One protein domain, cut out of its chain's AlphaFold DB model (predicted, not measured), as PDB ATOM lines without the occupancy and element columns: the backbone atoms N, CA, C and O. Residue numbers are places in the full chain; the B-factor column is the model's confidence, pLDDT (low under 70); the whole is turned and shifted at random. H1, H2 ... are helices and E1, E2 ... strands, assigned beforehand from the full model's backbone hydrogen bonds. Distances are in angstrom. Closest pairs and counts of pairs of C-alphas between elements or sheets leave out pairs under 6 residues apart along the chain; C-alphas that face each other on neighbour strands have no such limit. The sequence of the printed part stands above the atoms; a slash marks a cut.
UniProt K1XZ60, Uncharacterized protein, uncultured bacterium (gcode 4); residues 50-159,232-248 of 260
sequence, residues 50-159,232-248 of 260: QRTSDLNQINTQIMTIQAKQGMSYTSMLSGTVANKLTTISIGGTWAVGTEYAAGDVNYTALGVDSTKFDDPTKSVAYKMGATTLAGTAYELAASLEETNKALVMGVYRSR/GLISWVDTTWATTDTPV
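This is residues 50 to 159 and 232 to 248 of the 260 residues of an uncharacterized protein of uncultured bacterium (gcode 4) (UniProt K1XZ60). With little regular structure, this is a strongly twisted four-stranded sheet with helices H1 and H2 over one face and long loops besides. The printed part has 127 residues, under half in named elements of mixed class, ordered H1 H2 E1 E2 E3 E4. The sheet E1 E2 E3 E4 is a meander, each strand antiparallel to the one before. It is compact, radius of gyration of the C-alphas 14.0 A, spanning 37 by 36 by 24 A.

H1, residues 50 to 69, with every O i to N i+4 pair within hydrogen-bond range, is on the sheet at a height of 9.5 A over it. H2, residues 73 to 76, on the same face, only just touches H1's residues 62 to 66, with 3 pairs of C-alphas within 8 A, the closest Gln 66 and Tyr 73, 7.3 A. E1, residues 100 to 105, E2, 127 to 131, E3, 137 to 144, and E4, 149 to 154, form successive hairpins, with N 101 and O 130 at 2.9 A, N 129 and O 139 at 3.0 A, N 142 and O 151 at 3.0 A.

H1 runs 27.7 A from C-alpha 50 at (-15.800, -48.512, -36.323); E4 ends at C-alpha 154, (-23.864, -33.163, -33.349).

Residues 160 to 231 are not printed; C-alphas 159 and 232 are 9.9 A apart. Links H2 to E1 and E1 to E2 are long. pLDDT is under 70 at residues 79 to 98, 134 and 236 to 245.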
ATOM      1  N   GLN A  50     -14.753 -48.444 -35.295       93.88
ATOM      2  CA  GLN A  50     -15.800 -48.512 -36.323       93.88
ATOM      3  C   GLN A  50     -16.996 -47.620 -35.957       93.88
ATOM      4  O   GLN A  50     -17.334 -46.740 -36.739       93.88
ATOM      5  N   ARG A  51     -17.552 -47.743 -34.741       93.75
ATOM      6  CA  ARG A  51     -18.655 -46.897 -34.235       93.75
ATOM      7  C   ARG A  51     -18.353 -45.405 -34.360       93.75
ATOM      8  O   ARG A  51     -19.189 -44.620 -34.803       93.75
ATOM      9  N   THR A  52     -17.126 -45.015 -34.017       94.44
ATOM     10  CA  THR A  52     -16.652 -43.632 -34.145       94.44
ATOM     11  C   THR A  52     -16.574 -43.196 -35.613       94.44
ATOM     12  O   THR A  52     -16.973 -42.078 -35.944       94.44
ATOM     13  N   SER A  53     -16.104 -44.064 -36.513       95.44
ATOM     14  CA  SER A  53     -16.083 -43.814 -37.961       95.44
ATOM     15  C   SER A  53     -17.495 -43.671 -38.543       95.44
ATOM     16  O   SER A  53     -17.755 -42.748 -39.318       95.44
ATOM     17  N   ASP A  54     -18.420 -44.540 -38.137       94.69
ATOM     18  CA  ASP A  54     -19.809 -44.554 -38.594       94.69
ATOM     19  C   ASP A  54     -20.533 -43.270 -38.191       94.69
ATOM     20  O   ASP A  54     -21.096 -42.592 -39.050       94.69
ATOM     21  N   LEU A  55     -20.460 -42.875 -36.912       93.94
ATOM     22  CA  LEU A  55     -21.070 -41.626 -36.450       93.94
ATOM     23  C   LEU A  55     -20.497 -40.400 -37.170       93.94
ATOM     24  O   LEU A  55     -21.256 -39.495 -37.509       93.94
ATOM     25  N   ASN A  56     -19.193 -40.367 -37.468       95.50
ATOM     26  CA  ASN A  56     -18.591 -39.280 -38.247       95.50
ATOM     27  C   ASN A  56     -19.114 -39.235 -39.694       95.50
ATOM     28  O   ASN A  56     -19.392 -38.149 -40.215       95.50
ATOM     29  N   GLN A  57     -19.288 -40.390 -40.341       95.25
ATOM     30  CA  GLN A  57     -19.855 -40.485 -41.690       95.25
ATOM     31  C   GLN A  57     -21.339 -40.086 -41.709       95.25
ATOM     32  O   GLN A  57     -21.734 -39.252 -42.524       95.25
ATOM     33  N   ILE A  58     -22.138 -40.597 -40.768       94.25
ATOM     34  CA  ILE A  58     -23.556 -40.253 -40.583       94.25
ATOM     35  C   ILE A  58     -23.706 -38.747 -40.328       94.25
ATOM     36  O   ILE A  58     -24.469 -38.081 -41.026       94.25
ATOM     37  N   ASN A  59     -22.920 -38.179 -39.408       94.94
ATOM     38  CA  ASN A  59     -22.882 -36.742 -39.120       94.94
ATOM     39  C   ASN A  59     -22.551 -35.909 -40.371       94.94
ATOM     40  O   ASN A  59     -23.229 -34.924 -40.667       94.94
ATOM     41  N   THR A  60     -21.548 -36.330 -41.145       95.00
ATOM     42  CA  THR A  60     -21.166 -35.667 -42.402       95.00
ATOM     43  C   THR A  60     -22.291 -35.731 -43.438       95.00
ATOM     44  O   THR A  60     -22.549 -34.742 -44.128       95.00
ATOM     45  N   GLN A  61     -22.999 -36.859 -43.533       94.19
ATOM     46  CA  GLN A  61     -24.104 -37.050 -44.471       94.19
ATOM     47  C   GLN A  61     -25.340 -36.223 -44.086       94.19
ATOM     48  O   GLN A  61     -25.928 -35.582 -44.954       94.19
ATOM     49  N   ILE A  62     -25.680 -36.149 -42.795       93.69
ATOM     50  CA  ILE A  62     -26.739 -35.281 -42.251       93.69
ATOM     51  C   ILE A  62     -26.491 -33.820 -42.632       93.69
ATOM     52  O   ILE A  62     -27.345 -33.190 -43.260       93.69
ATOM     53  N   MET A  63     -25.298 -33.293 -42.329       92.75
ATOM     54  CA  MET A  63     -24.924 -31.919 -42.687       92.75
ATOM     55  C   MET A  63     -24.931 -31.706 -44.208       92.75
ATOM     56  O   MET A  63     -25.406 -30.683 -44.695       92.75
ATOM     57  N   THR A  64     -24.454 -32.690 -44.978       93.94
ATOM     58  CA  THR A  64     -24.434 -32.642 -46.449       93.94
ATOM     59  C   THR A  64     -25.839 -32.585 -47.049       93.94
ATOM     60  O   THR A  64     -26.059 -31.851 -48.012       93.94
ATOM     61  N   ILE A  65     -26.793 -33.340 -46.504       92.69
ATOM     62  CA  ILE A  65     -28.181 -33.370 -46.975       92.69
ATOM     63  C   ILE A  65     -28.921 -32.102 -46.556       92.69
ATOM     64  O   ILE A  65     -29.556 -31.474 -47.403       92.69
ATOM     65  N   GLN A  66     -28.789 -31.671 -45.299       92.81
ATOM     66  CA  GLN A  66     -29.412 -30.438 -44.814       92.81
ATOM     67  C   GLN A  66     -28.931 -29.221 -45.627       92.81
ATOM     68  O   GLN A  66     -29.759 -28.450 -46.113       92.81
ATOM     69  N   ALA A  67     -27.628 -29.124 -45.918       92.00
ATOM     70  CA  ALA A  67     -27.060 -28.045 -46.729       92.00
ATOM     71  C   ALA A  67     -27.413 -28.100 -48.232       92.00
ATOM     72  O   ALA A  67     -27.450 -27.056 -48.881       92.00
ATOM     73  N   LYS A  68     -27.645 -29.288 -48.817       93.06
ATOM     74  CA  LYS A  68     -27.937 -29.443 -50.264       93.06
ATOM     75  C   LYS A  68     -29.424 -29.491 -50.612       93.06
ATOM     76  O   LYS A  68     -29.782 -29.153 -51.734       93.06
ATOM     77  N   GLN A  69     -30.262 -29.983 -49.702       91.06
ATOM     78  CA  GLN A  69     -31.674 -30.287 -49.957       91.06
ATOM     79  C   GLN A  69     -32.628 -29.554 -49.005       91.06
ATOM     80  O   GLN A  69     -33.832 -29.571 -49.239       91.06
ATOM     81  N   GLY A  70     -32.125 -28.934 -47.931       87.62
ATOM     82  CA  GLY A  70     -32.962 -28.252 -46.938       87.62
ATOM     83  C   GLY A  70     -33.856 -29.189 -46.116       87.62
ATOM     84  O   GLY A  70     -34.783 -28.715 -45.465       87.62
ATOM     85  N   MET A  71     -33.613 -30.507 -46.146       88.31
ATOM     86  CA  MET A  71     -34.402 -31.464 -45.365       88.31
ATOM     87  C   MET A  71     -34.216 -31.215 -43.865       88.31
ATOM     88  O   MET A  71     -33.090 -31.054 -43.390       88.31
ATOM     89  N   SER A  72     -35.324 -31.216 -43.120       88.44
ATOM     90  CA  SER A  72     -35.302 -31.098 -41.661       88.44
ATOM     91  C   SER A  72     -34.534 -32.262 -41.041       88.44
ATOM     92  O   SER A  72     -34.706 -33.413 -41.446       88.44
ATOM     93  N   TYR A  73     -33.766 -32.001 -39.985       90.00
ATOM     94  CA  TYR A  73     -33.167 -33.070 -39.190       90.00
ATOM     95  C   TYR A  73     -34.225 -34.049 -38.662       90.00
ATOM     96  O   TYR A  73     -33.975 -35.247 -38.645       90.00
ATOM     97  N   THR A  74     -35.443 -33.582 -38.347       86.25
ATOM     98  CA  THR A  74     -36.544 -34.452 -37.892       86.25
ATOM     99  C   THR A  74     -37.021 -35.468 -38.939       86.25
ATOM    100  O   THR A  74     -37.561 -36.500 -38.554       86.25
ATOM    101  N   SER A  75     -36.784 -35.250 -40.242       87.06
ATOM    102  CA  SER A  75     -37.060 -36.259 -41.284       87.06
ATOM    103  C   SER A  75     -35.919 -37.268 -41.478       87.06
ATOM    104  O   SER A  75     -36.063 -38.210 -42.251       87.06
ATOM    105  N   MET A  76     -34.791 -37.088 -40.782       89.81
ATOM    106  CA  MET A  76     -33.650 -38.011 -40.776       89.81
ATOM    107  C   MET A  76     -33.721 -39.034 -39.626       89.81
ATOM    108  O   MET A  76     -32.773 -39.793 -39.428       89.81
ATOM    109  N   LEU A  77     -34.853 -39.093 -38.908       85.62
ATOM    110  CA  LEU A  77     -35.161 -40.115 -37.906       85.62
ATOM    111  C   LEU A  77     -36.112 -41.189 -38.440       85.62
ATOM    112  O   LEU A  77     -36.923 -40.959 -39.341       85.62
ATOM    113  N   SER A  78     -35.962 -42.385 -37.884       80.75
ATOM    114  CA  SER A  78     -36.825 -43.542 -38.064       80.75
ATOM    115  C   SER A  78     -37.424 -43.901 -36.704       80.75
ATOM    116  O   SER A  78     -36.712 -44.009 -35.705       80.75
ATOM    117  N   GLY A  79     -38.748 -44.025 -36.656       65.62
ATOM    118  CA  GLY A  79     -39.526 -44.033 -35.417       65.62
ATOM    119  C   GLY A  79     -40.649 -42.997 -35.475       65.62
ATOM    120  O   GLY A  79     -40.504 -41.936 -36.079       65.62
ATOM    121  N   THR A  80     -41.807 -43.331 -34.913       51.34
ATOM    122  CA  THR A  80     -43.029 -42.526 -35.064       51.34
ATOM    123  C   THR A  80     -42.971 -41.232 -34.251       51.34
ATOM    124  O   THR A  80     -42.503 -41.217 -33.116       51.34
ATOM    125  N   VAL A  81     -43.523 -40.152 -34.812       51.09
ATOM    126  CA  VAL A  81     -43.617 -38.824 -34.183       51.09
ATOM    127  C   VAL A  81     -44.627 -38.820 -33.021       51.09
ATOM    128  O   VAL A  81     -45.761 -38.380 -33.185       51.09
ATOM    129  N   ALA A  82     -44.219 -39.340 -31.859       42.44
ATOM    130  CA  ALA A  82     -44.751 -39.024 -30.526       42.44
ATOM    131  C   ALA A  82     -43.936 -39.742 -29.432       42.44
ATOM    132  O   ALA A  82     -43.952 -40.967 -29.381       42.44
ATOM    133  N   ASN A  83     -43.280 -38.988 -28.539       42.34
ATOM    134  CA  ASN A  83     -42.813 -39.392 -27.198       42.34
ATOM    135  C   ASN A  83     -42.565 -40.899 -26.940       42.34
ATOM    136  O   ASN A  83     -43.190 -41.465 -26.041       42.34
ATOM    137  N   LYS A  84     -41.645 -41.530 -27.692       39.94
ATOM    138  CA  LYS A  84     -40.717 -42.582 -27.218       39.94
ATOM    139  C   LYS A  84     -39.832 -43.138 -28.353       39.94
ATOM    140  O   LYS A  84     -40.272 -43.975 -29.134       39.94
ATOM    141  N   LEU A  85     -38.528 -42.862 -28.284       40.66
ATOM    142  CA  LEU A  85     -37.639 -43.984 -27.956       40.66
ATOM    143  C   LEU A  85     -37.835 -44.254 -26.453       40.66
ATOM    144  O   LEU A  85     -38.108 -43.310 -25.712       40.66
ATOM    145  N   THR A  86     -37.752 -45.504 -26.002       41.28
ATOM    146  CA  THR A  86     -38.396 -45.988 -24.764       41.28
ATOM    147  C   THR A  86     -38.236 -45.171 -23.457       41.28
ATOM    148  O   THR A  86     -39.164 -45.250 -22.651       41.28
ATOM    149  N   THR A  87     -37.324 -44.216 -23.219       46.41
ATOM    150  CA  THR A  87     -35.846 -44.104 -23.334       46.41
ATOM    151  C   THR A  87     -35.423 -42.625 -23.380       46.41
ATOM    152  O   THR A  87     -34.377 -42.341 -22.819       46.41
ATOM    153  N   ILE A  88     -36.185 -41.687 -23.980       48.12
ATOM    154  CA  ILE A  88     -35.697 -40.305 -24.234       48.12
ATOM    155  C   ILE A  88     -36.580 -39.157 -23.686       48.12
ATOM    156  O   ILE A  88     -37.700 -38.950 -24.154       48.12
ATOM    157  N   SER A  89     -35.975 -38.326 -22.827       47.69
ATOM    158  CA  SER A  89     -36.350 -36.934 -22.518       47.69
ATOM    159  C   SER A  89     -35.640 -35.934 -23.424       47.69
ATOM    160  O   SER A  89     -34.521 -36.154 -23.890       47.69
ATOM    161  N   ILE A  90     -36.313 -34.808 -23.649       53.91
ATOM    162  CA  ILE A  90     -35.954 -33.782 -24.620       53.91
ATOM    163  C   ILE A  90     -35.814 -32.456 -23.874       53.91
ATOM    164  O   ILE A  90     -36.790 -31.901 -23.363       53.91
ATOM    165  N   GLY A  91     -34.576 -31.976 -23.738       50.38
ATOM    166  CA  GLY A  91     -34.276 -30.715 -23.058       50.38
ATOM    167  C   GLY A  91     -34.702 -30.650 -21.582       50.38
ATOM    168  O   GLY A  91     -34.706 -29.566 -21.014       50.38
ATOM    169  N   GLY A  92     -35.094 -31.755 -20.936       42.62
ATOM    170  CA  GLY A  92     -35.657 -31.717 -19.578       42.62
ATOM    171  C   GLY A  92     -37.038 -31.045 -19.479       42.62
ATOM    172  O   GLY A  92     -37.456 -30.671 -18.382       42.62
ATOM    173  N   THR A  93     -37.752 -30.890 -20.600       41.00
ATOM    174  CA  THR A  93     -39.120 -30.355 -20.655       41.00
ATOM    175  C   THR A  93     -40.144 -31.495 -20.711       41.00
ATOM    176  O   THR A  93     -40.043 -32.405 -21.527       41.00
ATOM    177  N   TRP A  94     -41.162 -31.434 -19.846       37.78
ATOM    178  CA  TRP A  94     -42.160 -32.504 -19.660       37.78
ATOM    179  C   TRP A  94     -43.286 -32.520 -20.708       37.78
ATOM    180  O   TRP A  94     -44.065 -33.471 -20.763       37.78
ATOM    181  N   ALA A  95     -43.394 -31.473 -21.528       43.56
ATOM    182  CA  ALA A  95     -44.398 -31.333 -22.578       43.56
ATOM    183  C   ALA A  95     -43.703 -31.003 -23.905       43.56
ATOM    184  O   ALA A  95     -43.427 -29.845 -24.212       43.56
ATOM    185  N   VAL A  96     -43.384 -32.045 -24.669       52.34
ATOM    186  CA  VAL A  96     -42.721 -31.923 -25.971       52.34
ATOM    187  C   VAL A  96     -43.774 -31.628 -27.041       52.34
ATOM    188  O   VAL A  96     -44.704 -32.414 -27.226       52.34
ATOM    189  N   GLY A  97     -43.649 -30.485 -27.716       56.03
ATOM    190  CA  GLY A  97     -44.468 -30.143 -28.881       56.03
ATOM    191  C   GLY A  97     -43.989 -30.838 -30.161       56.03
ATOM    192  O   GLY A  97     -43.115 -31.702 -30.135       56.03
ATOM    193  N   THR A  98     -44.536 -30.443 -31.309       64.69
ATOM    194  CA  THR A  98     -44.174 -30.990 -32.634       64.69
ATOM    195  C   THR A  98     -42.747 -30.662 -33.092       64.69
ATOM    196  O   THR A  98     -42.312 -31.105 -34.155       64.69
ATOM    197  N   GLU A  99     -42.011 -29.885 -32.302       75.75
ATOM    198  CA  GLU A  99     -40.731 -29.283 -32.665       75.75
ATOM    199  C   GLU A  99     -39.549 -30.220 -32.413       75.75
ATOM    200  O   GLU A  99     -38.457 -29.946 -32.897       75.75
ATOM    201  N   TYR A 100     -39.734 -31.330 -31.694       76.81
ATOM    202  CA  TYR A 100     -38.660 -32.272 -31.383       76.81
ATOM    203  C   TYR A 100     -39.047 -33.715 -31.727       76.81
ATOM    204  O   TYR A 100     -40.203 -34.117 -31.602       76.81
ATOM    205  N   ALA A 101     -38.057 -34.516 -32.116       78.38
ATOM    206  CA  ALA A 101     -38.205 -35.945 -32.374       78.38
ATOM    207  C   ALA A 101     -36.940 -36.693 -31.939       78.38
ATOM    208  O   ALA A 101     -35.835 -36.183 -32.106       78.38
ATOM    209  N   ALA A 102     -37.085 -37.911 -31.421       78.44
ATOM    210  CA  ALA A 102     -35.958 -38.770 -31.066       78.44
ATOM    211  C   ALA A 102     -36.284 -40.243 -31.352       78.44
ATOM    212  O   ALA A 102     -37.440 -40.655 -31.243       78.44
ATOM    213  N   GLY A 103     -35.278 -41.018 -31.756       80.25
ATOM    214  CA  GLY A 103     -35.461 -42.339 -32.356       80.25
ATOM    215  C   GLY A 103     -34.167 -42.896 -32.952       80.25
ATOM    216  O   GLY A 103     -33.069 -42.594 -32.479       80.25
ATOM    217  N   ASP A 104     -34.300 -43.687 -34.012       86.00
ATOM    218  CA  ASP A 104     -33.181 -44.308 -34.725       86.00
ATOM    219  C   ASP A 104     -32.772 -43.460 -35.941       86.00
ATOM    220  O   ASP A 104     -33.576 -42.694 -36.476       86.00
ATOM    221  N   VAL A 105     -31.531 -43.590 -36.415       88.19
ATOM    222  CA  VAL A 105     -31.082 -42.931 -37.655       88.19
ATOM    223  C   VAL A 105     -31.839 -43.496 -38.868       88.19
ATOM    224  O   VAL A 105     -31.871 -44.703 -39.102       88.19
ATOM    225  N   ASN A 106     -32.421 -42.624 -39.696       90.56
ATOM    226  CA  ASN A 106     -33.096 -43.019 -40.932       90.56
ATOM    227  C   ASN A 106     -32.098 -43.174 -42.079       90.56
ATOM    228  O   ASN A 106     -31.930 -42.279 -42.910       90.56
ATOM    229  N   TYR A 107     -31.442 -44.330 -42.134       90.38
ATOM    230  CA  TYR A 107     -30.468 -44.647 -43.178       90.38
ATOM    231  C   TYR A 107     -31.036 -44.464 -44.600       90.38
ATOM    232  O   TYR A 107     -30.344 -43.929 -45.464       90.38
ATOM    233  N   THR A 108     -32.322 -44.768 -44.820       89.88
ATOM    234  CA  THR A 108     -33.021 -44.536 -46.097       89.88
ATOM    235  C   THR A 108     -33.111 -43.050 -46.457       89.88
ATOM    236  O   THR A 108     -32.778 -42.680 -47.581       89.88
ATOM    237  N   ALA A 109     -33.508 -42.181 -45.519       87.88
ATOM    238  CA  ALA A 109     -33.548 -40.729 -45.740       87.88
ATOM    239  C   ALA A 109     -32.144 -40.114 -45.886       87.88
ATOM    240  O   ALA A 109     -31.979 -39.114 -46.584       87.88
ATOM    241  N   LEU A 110     -31.128 -40.732 -45.276       89.06
ATOM    242  CA  LEU A 110     -29.722 -40.381 -45.476       89.06
ATOM    243  C   LEU A 110     -29.115 -40.965 -46.765       89.06
ATOM    244  O   LEU A 110     -27.992 -40.609 -47.117       89.06
ATOM    245  N   GLY A 111     -29.819 -41.846 -47.481       88.44
ATOM    246  CA  GLY A 111     -29.305 -42.518 -48.677       88.44
ATOM    247  C   GLY A 111     -28.117 -43.451 -48.406       88.44
ATOM    248  O   GLY A 111     -27.278 -43.630 -49.290       88.44
ATOM    249  N   VAL A 112     -28.020 -44.013 -47.198       89.19
ATOM    250  CA  VAL A 112     -26.958 -44.948 -46.791       89.19
ATOM    251  C   VAL A 112     -27.518 -46.340 -46.489       89.19
ATOM    252  O   VAL A 112     -28.706 -46.527 -46.247       89.19
ATOM    253  N   ASP A 113     -26.640 -47.335 -46.538       87.62
ATOM    254  CA  ASP A 113     -26.971 -48.750 -46.371       87.62
ATOM    255  C   ASP A 113     -26.875 -49.145 -44.890       87.62
ATOM    256  O   ASP A 113     -25.771 -49.160 -44.343       87.62
ATOM    257  N   SER A 114     -28.004 -49.459 -44.240       85.31
ATOM    258  CA  SER A 114     -28.032 -49.766 -42.798       85.31
ATOM    259  C   SER A 114     -27.077 -50.903 -42.430       85.31
ATOM    260  O   SER A 114     -26.363 -50.804 -41.441       85.31
ATOM    261  N   THR A 115     -26.927 -51.907 -43.305       83.69
ATOM    262  CA  THR A 115     -26.049 -53.072 -43.078       83.69
ATOM    263  C   THR A 115     -24.562 -52.723 -42.934       83.69
ATOM    264  O   THR A 115     -23.765 -53.582 -42.559       83.69
ATOM    265  N   LYS A 116     -24.183 -51.472 -43.228       86.44
ATOM    266  CA  LYS A 116     -22.830 -50.916 -43.080       86.44
ATOM    267  C   LYS A 116     -22.704 -49.876 -41.960       86.44
ATOM    268  O   LYS A 116     -21.599 -49.409 -41.719       86.44
ATOM    269  N   PHE A 117     -23.817 -49.495 -41.332       87.62
ATOM    270  CA  PHE A 117     -23.924 -48.400 -40.363       87.62
ATOM    271  C   PHE A 117     -24.769 -48.766 -39.125       87.62
ATOM    272  O   PHE A 117     -25.150 -47.875 -38.370       87.62
ATOM    273  N   ASP A 118     -25.072 -50.047 -38.912       86.38
ATOM    274  CA  ASP A 118     -25.640 -50.594 -37.674       86.38
ATOM    275  C   ASP A 118     -24.511 -51.017 -36.705       86.38
ATOM    276  O   ASP A 118     -23.427 -51.410 -37.140       86.38
ATOM    277  N   ASP A 119     -24.759 -50.988 -35.389       86.19
ATOM    278  CA  ASP A 119     -23.751 -51.297 -34.361       86.19
ATOM    279  C   ASP A 119     -23.093 -52.686 -34.562       86.19
ATOM    280  O   ASP A 119     -23.807 -53.695 -34.619       86.19
ATOM    281  N   PRO A 120     -21.748 -52.794 -34.586       85.94
ATOM    282  CA  PRO A 120     -21.047 -54.026 -34.965       85.94
ATOM    283  C   PRO A 120     -21.166 -55.192 -33.965       85.94
ATOM    284  O   PRO A 120     -20.736 -56.299 -34.290       85.94
ATOM    285  N   THR A 121     -21.728 -54.984 -32.766       84.75
ATOM    286  CA  THR A 121     -21.964 -56.050 -31.769       84.75
ATOM    287  C   THR A 121     -23.425 -56.512 -31.738       84.75
ATOM    288  O   THR A 121     -23.697 -57.639 -31.314       84.75
ATOM    289  N   LYS A 122     -24.385 -55.678 -32.172       78.38
ATOM    290  CA  LYS A 122     -25.830 -55.973 -32.057       78.38
ATOM    291  C   LYS A 122     -26.657 -55.813 -33.333       78.38
ATOM    292  O   LYS A 122     -27.817 -56.215 -33.313       78.38
ATOM    293  N   SER A 123     -26.104 -55.245 -34.403       82.38
ATOM    294  CA  SER A 123     -26.852 -54.824 -35.599       82.38
ATOM    295  C   SER A 123     -28.057 -53.943 -35.235       82.38
ATOM    296  O   SER A 123     -29.187 -54.188 -35.649       82.38
ATOM    297  N   VAL A 124     -27.802 -52.940 -34.390       82.75
ATOM    298  CA  VAL A 124     -28.792 -51.966 -33.911       82.75
ATOM    299  C   VAL A 124     -28.450 -50.596 -34.480       82.75
ATOM    300  O   VAL A 124     -27.310 -50.149 -34.358       82.75
ATOM    301  N   ALA A 125     -29.448 -49.915 -35.040       86.06
ATOM    302  CA  ALA A 125     -29.292 -48.565 -35.559       86.06
ATOM    303  C   ALA A 125     -28.847 -47.581 -34.464       86.06
ATOM    304  O   ALA A 125     -29.398 -47.584 -33.351       86.06
ATOM    305  N   TYR A 126     -27.893 -46.705 -34.790       88.81
ATOM    306  CA  TYR A 126     -27.467 -45.613 -33.910       88.81
ATOM    307  C   TYR A 126     -28.641 -44.670 -33.605       88.81
ATOM    308  O   TYR A 126     -29.595 -44.568 -34.383       88.81
ATOM    309  N   LYS A 127     -28.599 -43.987 -32.455       87.06
ATOM    310  CA  LYS A 127     -29.716 -43.143 -31.999       87.06
ATOM    311  C   LYS A 127     -29.534 -41.701 -32.441       87.06
ATOM    312  O   LYS A 127     -28.413 -41.196 -32.455       87.06
ATOM    313  N   MET A 128     -30.639 -41.045 -32.779       86.94
ATOM    314  CA  MET A 128     -30.698 -39.624 -33.111       86.94
ATOM    315  C   MET A 128     -31.736 -38.927 -32.228       86.94
ATOM    316  O   MET A 128     -32.807 -39.471 -31.960       86.94
ATOM    317  N   GLY A 129     -31.436 -37.694 -31.834       85.00
ATOM    318  CA  GLY A 129     -32.418 -36.709 -31.388       85.00
ATOM    319  C   GLY A 129     -32.329 -35.473 -32.280       85.00
ATOM    320  O   GLY A 129     -31.234 -35.089 -32.682       85.00
ATOM    321  N   ALA A 130     -33.452 -34.846 -32.616       85.75
ATOM    322  CA  ALA A 130     -33.511 -33.638 -33.435       85.75
ATOM    323  C   ALA A 130     -34.546 -32.635 -32.912       85.75
ATOM    324  O   ALA A 130     -35.552 -33.006 -32.309       85.75
ATOM    325  N   THR A 131     -34.302 -31.358 -33.197       81.56
ATOM    326  CA  THR A 131     -35.210 -30.241 -32.929       81.56
ATOM    327  C   THR A 131     -35.319 -29.320 -34.140       81.56
ATOM    328  O   THR A 131     -34.361 -29.165 -34.905       81.56
ATOM    329  N   THR A 132     -36.473 -28.681 -34.311       79.81
ATOM    330  CA  THR A 132     -36.704 -27.573 -35.242       79.81
ATOM    331  C   THR A 132     -36.636 -26.205 -34.555       79.81
ATOM    332  O   THR A 132     -36.589 -25.184 -35.243       79.81
ATOM    333  N   LEU A 133     -36.578 -26.160 -33.218       74.75
ATOM    334  CA  LEU A 133     -36.527 -24.921 -32.442       74.75
ATOM    335  C   LEU A 133     -35.241 -24.121 -32.733       74.75
ATOM    336  O   LEU A 133     -34.185 -24.687 -33.021       74.75
ATOM    337  N   ALA A 134     -35.338 -22.787 -32.658       65.94
ATOM    338  CA  ALA A 134     -34.216 -21.838 -32.594       65.94
ATOM    339  C   ALA A 134     -33.066 -22.027 -33.619       65.94
ATOM    340  O   ALA A 134     -31.909 -21.711 -33.320       65.94
ATOM    341  N   GLY A 135     -33.379 -22.515 -34.828       70.94
ATOM    342  CA  GLY A 135     -32.428 -22.696 -35.938       70.94
ATOM    343  C   GLY A 135     -32.288 -24.128 -36.468       70.94
ATOM    344  O   GLY A 135     -31.587 -24.329 -37.459       70.94
ATOM    345  N   THR A 136     -32.988 -25.098 -35.870       84.12
ATOM    346  CA  THR A 136     -32.864 -26.551 -36.104       84.12
ATOM    347  C   THR A 136     -31.525 -27.140 -35.640       84.12
ATOM    348  O   THR A 136     -30.455 -26.586 -35.893       84.12
ATOM    349  N   ALA A 137     -31.563 -28.290 -34.967       87.94
ATOM    350  CA  ALA A 137     -30.362 -28.982 -34.504       87.94
ATOM    351  C   ALA A 137     -30.591 -30.490 -34.313       87.94
ATOM    352  O   ALA A 137     -31.728 -30.958 -34.333       87.94
ATOM    353  N   TYR A 138     -29.508 -31.243 -34.111       89.69
ATOM    354  CA  TYR A 138     -29.551 -32.674 -33.808       89.69
ATOM    355  C   TYR A 138     -28.382 -33.119 -32.920       89.69
ATOM    356  O   TYR A 138     -27.351 -32.440 -32.835       89.69
ATOM    357  N   GLU A 139     -28.560 -34.295 -32.320       89.62
ATOM    358  CA  GLU A 139     -27.542 -35.131 -31.687       89.62
ATOM    359  C   GLU A 139     -27.620 -36.557 -32.249       89.62
ATOM    360  O   GLU A 139     -28.681 -37.029 -32.659       89.62
ATOM    361  N   LEU A 140     -26.485 -37.245 -32.244       91.06
ATOM    362  CA  LEU A 140     -26.302 -38.662 -32.522       91.06
ATOM    363  C   LEU A 140     -25.672 -39.308 -31.293       91.06
ATOM    364  O   LEU A 140     -24.772 -38.706 -30.707       91.06
ATOM    365  N   ALA A 141     -26.067 -40.532 -30.948       89.12
ATOM    366  CA  ALA A 141     -25.426 -41.289 -29.879       89.12
ATOM    367  C   ALA A 141     -25.188 -42.763 -30.234       89.12
ATOM    368  O   ALA A 141     -26.060 -43.452 -30.777       89.12
ATOM    369  N   ALA A 142     -24.009 -43.244 -29.843       90.12
ATOM    370  CA  ALA A 142     -23.622 -44.650 -29.813       90.12
ATOM    371  C   ALA A 142     -23.099 -45.021 -28.418       90.12
ATOM    372  O   ALA A 142     -22.681 -44.155 -27.645       90.12
ATOM    373  N   SER A 143     -23.092 -46.314 -28.117       89.75
ATOM    374  CA  SER A 143     -22.445 -46.865 -26.924       89.75
ATOM    375  C   SER A 143     -21.051 -47.380 -27.285       89.75
ATOM    376  O   SER A 143     -20.892 -48.019 -28.320       89.75
ATOM    377  N   LEU A 144     -20.051 -47.122 -26.444       90.69
ATOM    378  CA  LEU A 144     -18.688 -47.645 -26.567       90.69
ATOM    379  C   LEU A 144     -18.511 -48.854 -25.647       90.69
ATOM    380  O   LEU A 144     -18.916 -48.831 -24.485       90.69
ATOM    381  N   GLU A 145     -17.892 -49.903 -26.168       89.25
ATOM    382  CA  GLU A 145     -17.796 -51.229 -25.563       89.25
ATOM    383  C   GLU A 145     -16.574 -51.382 -24.648       89.25
ATOM    384  O   GLU A 145     -16.687 -51.978 -23.581       89.25
ATOM    385  N   GLU A 146     -15.423 -50.805 -25.008       87.44
ATOM    386  CA  GLU A 146     -14.199 -50.894 -24.195       87.44
ATOM    387  C   GLU A 146     -14.275 -50.027 -22.927       87.44
ATOM    388  O   GLU A 146     -13.682 -50.358 -21.900       87.44
ATOM    389  N   THR A 147     -15.033 -48.927 -22.974       87.06
ATOM    390  CA  THR A 147     -15.160 -47.980 -21.850       87.06
ATOM    391  C   THR A 147     -16.528 -47.985 -21.165       87.06
ATOM    392  O   THR A 147     -16.660 -47.374 -20.104       87.06
ATOM    393  N   ASN A 148     -17.532 -48.663 -21.736       88.19
ATOM    394  CA  ASN A 148     -18.932 -48.639 -21.291       88.19
ATOM    395  C   ASN A 148     -19.465 -47.199 -21.095       88.19
ATOM    396  O   ASN A 148     -20.038 -46.853 -20.057       88.19
ATOM    397  N   LYS A 149     -19.225 -46.350 -22.102       90.06
ATOM    398  CA  LYS A 149     -19.582 -44.921 -22.144       90.06
ATOM    399  C   LYS A 149     -20.358 -44.565 -23.406       90.06
ATOM    400  O   LYS A 149     -20.229 -45.243 -24.419       90.06
ATOM    401  N   ALA A 150     -21.106 -43.468 -23.381       88.88
ATOM    402  CA  ALA A 150     -21.727 -42.918 -24.578       88.88
ATOM    403  C   ALA A 150     -20.765 -42.016 -25.373       88.88
ATOM    404  O   ALA A 150     -20.092 -41.145 -24.814       88.88
ATOM    405  N   LEU A 151     -20.759 -42.194 -26.694       91.69
ATOM    406  CA  LEU A 151     -20.201 -41.254 -27.664       91.69
ATOM    407  C   LEU A 151     -21.360 -40.428 -28.229       91.69
ATOM    408  O   LEU A 151     -22.287 -41.001 -28.802       91.69
ATOM    409  N   VAL A 152     -21.311 -39.102 -28.070       91.19
ATOM    410  CA  VAL A 152     -22.364 -38.174 -28.513       91.19
ATOM    411  C   VAL A 152     -21.786 -37.135 -29.467       91.19
ATOM    412  O   VAL A 152     -20.797 -36.470 -29.164       91.19
ATOM    413  N   MET A 153     -22.415 -36.977 -30.630       91.69
ATOM    414  CA  MET A 153     -21.970 -36.075 -31.696       91.69
ATOM    415  C   MET A 153     -23.128 -35.209 -32.196       91.69
ATOM    416  O   MET A 153     -24.278 -35.619 -32.125       91.69
ATOM    417  N   GLY A 154     -22.844 -34.022 -32.735       90.88
ATOM    418  CA  GLY A 154     -23.864 -33.163 -33.349       90.88
ATOM    419  C   GLY A 154     -23.796 -31.694 -32.932       90.88
ATOM    420  O   GLY A 154     -22.862 -31.239 -32.257       90.88
ATOM    421  N   VAL A 155     -24.801 -30.942 -33.379       90.12
ATOM    422  CA  VAL A 155     -24.825 -29.467 -33.372       90.12
ATOM    423  C   VAL A 155     -25.742 -28.857 -32.309       90.12
ATOM    424  O   VAL A 155     -25.623 -27.666 -32.030       90.12
ATOM    425  N   TYR A 156     -26.632 -29.641 -31.694       87.38
ATOM    426  CA  TYR A 156     -27.506 -29.165 -30.616       87.38
ATOM    427  C   TYR A 156     -26.709 -28.735 -29.383       87.38
ATOM    428  O   TYR A 156     -25.727 -29.373 -29.009       87.38
ATOM    429  N   ARG A 157     -27.131 -27.649 -28.737       82.62
ATOM    430  CA  ARG A 157     -26.566 -27.164 -27.473       82.62
ATOM    431  C   ARG A 157     -27.718 -26.654 -26.620       82.62
ATOM    432  O   ARG A 157     -28.378 -25.699 -27.022       82.62
ATOM    433  N   SER A 158     -27.930 -27.293 -25.474       77.56
ATOM    434  CA  SER A 158     -29.050 -27.015 -24.579       77.56
ATOM    435  C   SER A 158     -29.062 -25.566 -24.086       77.56
ATOM    436  O   SER A 158     -28.051 -25.003 -23.654       77.56
ATOM    437  N   ARG A 159     -30.232 -24.944 -24.177       75.12
ATOM    438  CA  ARG A 159     -30.491 -23.559 -23.794       75.12
ATOM    439  C   ARG A 159     -31.181 -23.449 -22.439       75.12
ATOM    440  O   ARG A 159     -32.409 -23.454 -22.337       75.12
ATOM    441  N   GLY A 232     -29.737 -32.946 -23.065       75.94
ATOM    442  CA  GLY A 232     -29.637 -33.392 -24.461       75.94
ATOM    443  C   GLY A 232     -30.987 -33.591 -25.166       75.94
ATOM    444  O   GLY A 232     -32.059 -33.450 -24.571       75.94
ATOM    445  N   LEU A 233     -30.909 -33.958 -26.443       79.12
ATOM    446  CA  LEU A 233     -32.008 -34.501 -27.250       79.12
ATOM    447  C   LEU A 233     -32.090 -36.033 -27.171       79.12
ATOM    448  O   LEU A 233     -33.023 -36.625 -27.709       79.12
ATOM    449  N   ILE A 234     -31.102 -36.671 -26.540       78.88
ATOM    450  CA  ILE A 234     -31.049 -38.108 -26.277       78.88
ATOM    451  C   ILE A 234     -30.891 -38.307 -24.765       78.88
ATOM    452  O   ILE A 234     -30.076 -37.655 -24.108       78.88
ATOM    453  N   SER A 235     -31.662 -39.230 -24.202       73.94
ATOM    454  CA  SER A 235     -31.566 -39.654 -22.807       73.94
ATOM    455  C   SER A 235     -31.591 -41.181 -22.710       73.94
ATOM    456  O   SER A 235     -31.683 -41.884 -23.718       73.94
ATOM    457  N   TRP A 236     -31.466 -41.682 -21.486       67.62
ATOM    458  CA  TRP A 236     -31.852 -43.033 -21.098       67.62
ATOM    459  C   TRP A 236     -33.061 -42.964 -20.154       67.62
ATOM    460  O   TRP A 236     -33.247 -41.960 -19.459       67.62
ATOM    461  N   VAL A 237     -33.860 -44.031 -20.108       60.56
ATOM    462  CA  VAL A 237     -34.947 -44.237 -19.135       60.56
ATOM    463  C   VAL A 237     -34.853 -45.668 -18.643       60.56
ATOM    464  O   VAL A 237     -34.712 -46.591 -19.450       60.56
ATOM    465  N   ASP A 238     -34.972 -45.855 -17.331       56.31
ATOM    466  CA  ASP A 238     -35.025 -47.189 -16.753       56.31
ATOM    467  C   ASP A 238     -36.321 -47.914 -17.152       56.31
ATOM    468  O   ASP A 238     -37.437 -47.401 -17.033       56.31
ATOM    469  N   THR A 239     -36.153 -49.169 -17.552       56.59
ATOM    470  CA  THR A 239     -37.189 -50.198 -17.688       56.59
ATOM    471  C   THR A 239     -38.185 -50.281 -16.521       56.59
ATOM    472  O   THR A 239     -39.310 -50.738 -16.726       56.59
ATOM    473  N   THR A 240     -37.816 -49.827 -15.318       55.50
ATOM    474  CA  THR A 240     -38.694 -49.758 -14.133       55.50
ATOM    475  C   THR A 240     -39.731 -48.626 -14.164       55.50
ATOM    476  O   THR A 240     -40.609 -48.604 -13.304       55.50
ATOM    477  N   TRP A 241     -39.661 -47.698 -15.131       55.25
ATOM    478  CA  TRP A 241     -40.477 -46.469 -15.215       55.25
ATOM    479  C   TRP A 241     -40.309 -45.508 -14.014       55.25
ATOM    480  O   TRP A 241     -41.089 -44.565 -13.853       55.25
ATOM    481  N   ALA A 242     -39.293 -45.715 -13.171       48.38
ATOM    482  CA  ALA A 242     -39.078 -44.940 -11.955       48.38
ATOM    483  C   ALA A 242     -38.193 -43.700 -12.192       48.38
ATOM    484  O   ALA A 242     -36.971 -43.773 -12.143       48.38
ATOM    485  N   THR A 243     -38.848 -42.541 -12.336       51.62
ATOM    486  CA  THR A 243     -38.309 -41.171 -12.162       51.62
ATOM    487  C   THR A 243     -37.145 -40.704 -13.055       51.62
ATOM    488  O   THR A 243     -36.016 -41.160 -12.935       51.62
ATOM    489  N   THR A 244     -37.396 -39.617 -13.798       56.88
ATOM    490  CA  THR A 244     -36.383 -38.733 -14.421       56.88
ATOM    491  C   THR A 244     -35.382 -39.413 -15.359       56.88
ATOM    492  O   THR A 244     -34.214 -39.633 -15.038       56.88
ATOM    493  N   ASP A 245     -35.859 -39.625 -16.581       65.25
ATOM    494  CA  ASP A 245     -35.115 -39.631 -17.836       65.25
ATOM    495  C   ASP A 245     -33.783 -38.857 -17.746       65.25
ATOM    496  O   ASP A 245     -33.756 -37.629 -17.614       65.25
ATOM    497  N   THR A 246     -32.662 -39.575 -17.801       73.31
ATOM    498  CA  THR A 246     -31.327 -39.004 -17.575       73.31
ATOM    499  C   THR A 246     -30.631 -38.758 -18.916       73.31
ATOM    500  O   THR A 246     -30.466 -39.719 -19.672       73.31
ATOM    501  N   PRO A 247     -30.227 -37.515 -19.257       76.31
ATOM    502  CA  PRO A 247     -29.589 -37.211 -20.538       76.31
ATOM    503  C   PRO A 247     -28.335 -38.048 -20.813       76.31
ATOM    504  O   PRO A 247     -27.497 -38.240 -19.933       76.31
ATOM    505  N   VAL A 248     -28.192 -38.499 -22.058       79.81
ATOM    506  CA  VAL A 248     -26.981 -39.157 -22.551       79.81
ATOM    507  C   VAL A 248     -25.973 -38.060 -22.883       79.81
ATOM    508  O   VAL A 248     -26.227 -37.204 -23.726       79.81
TER     509      VAL A 248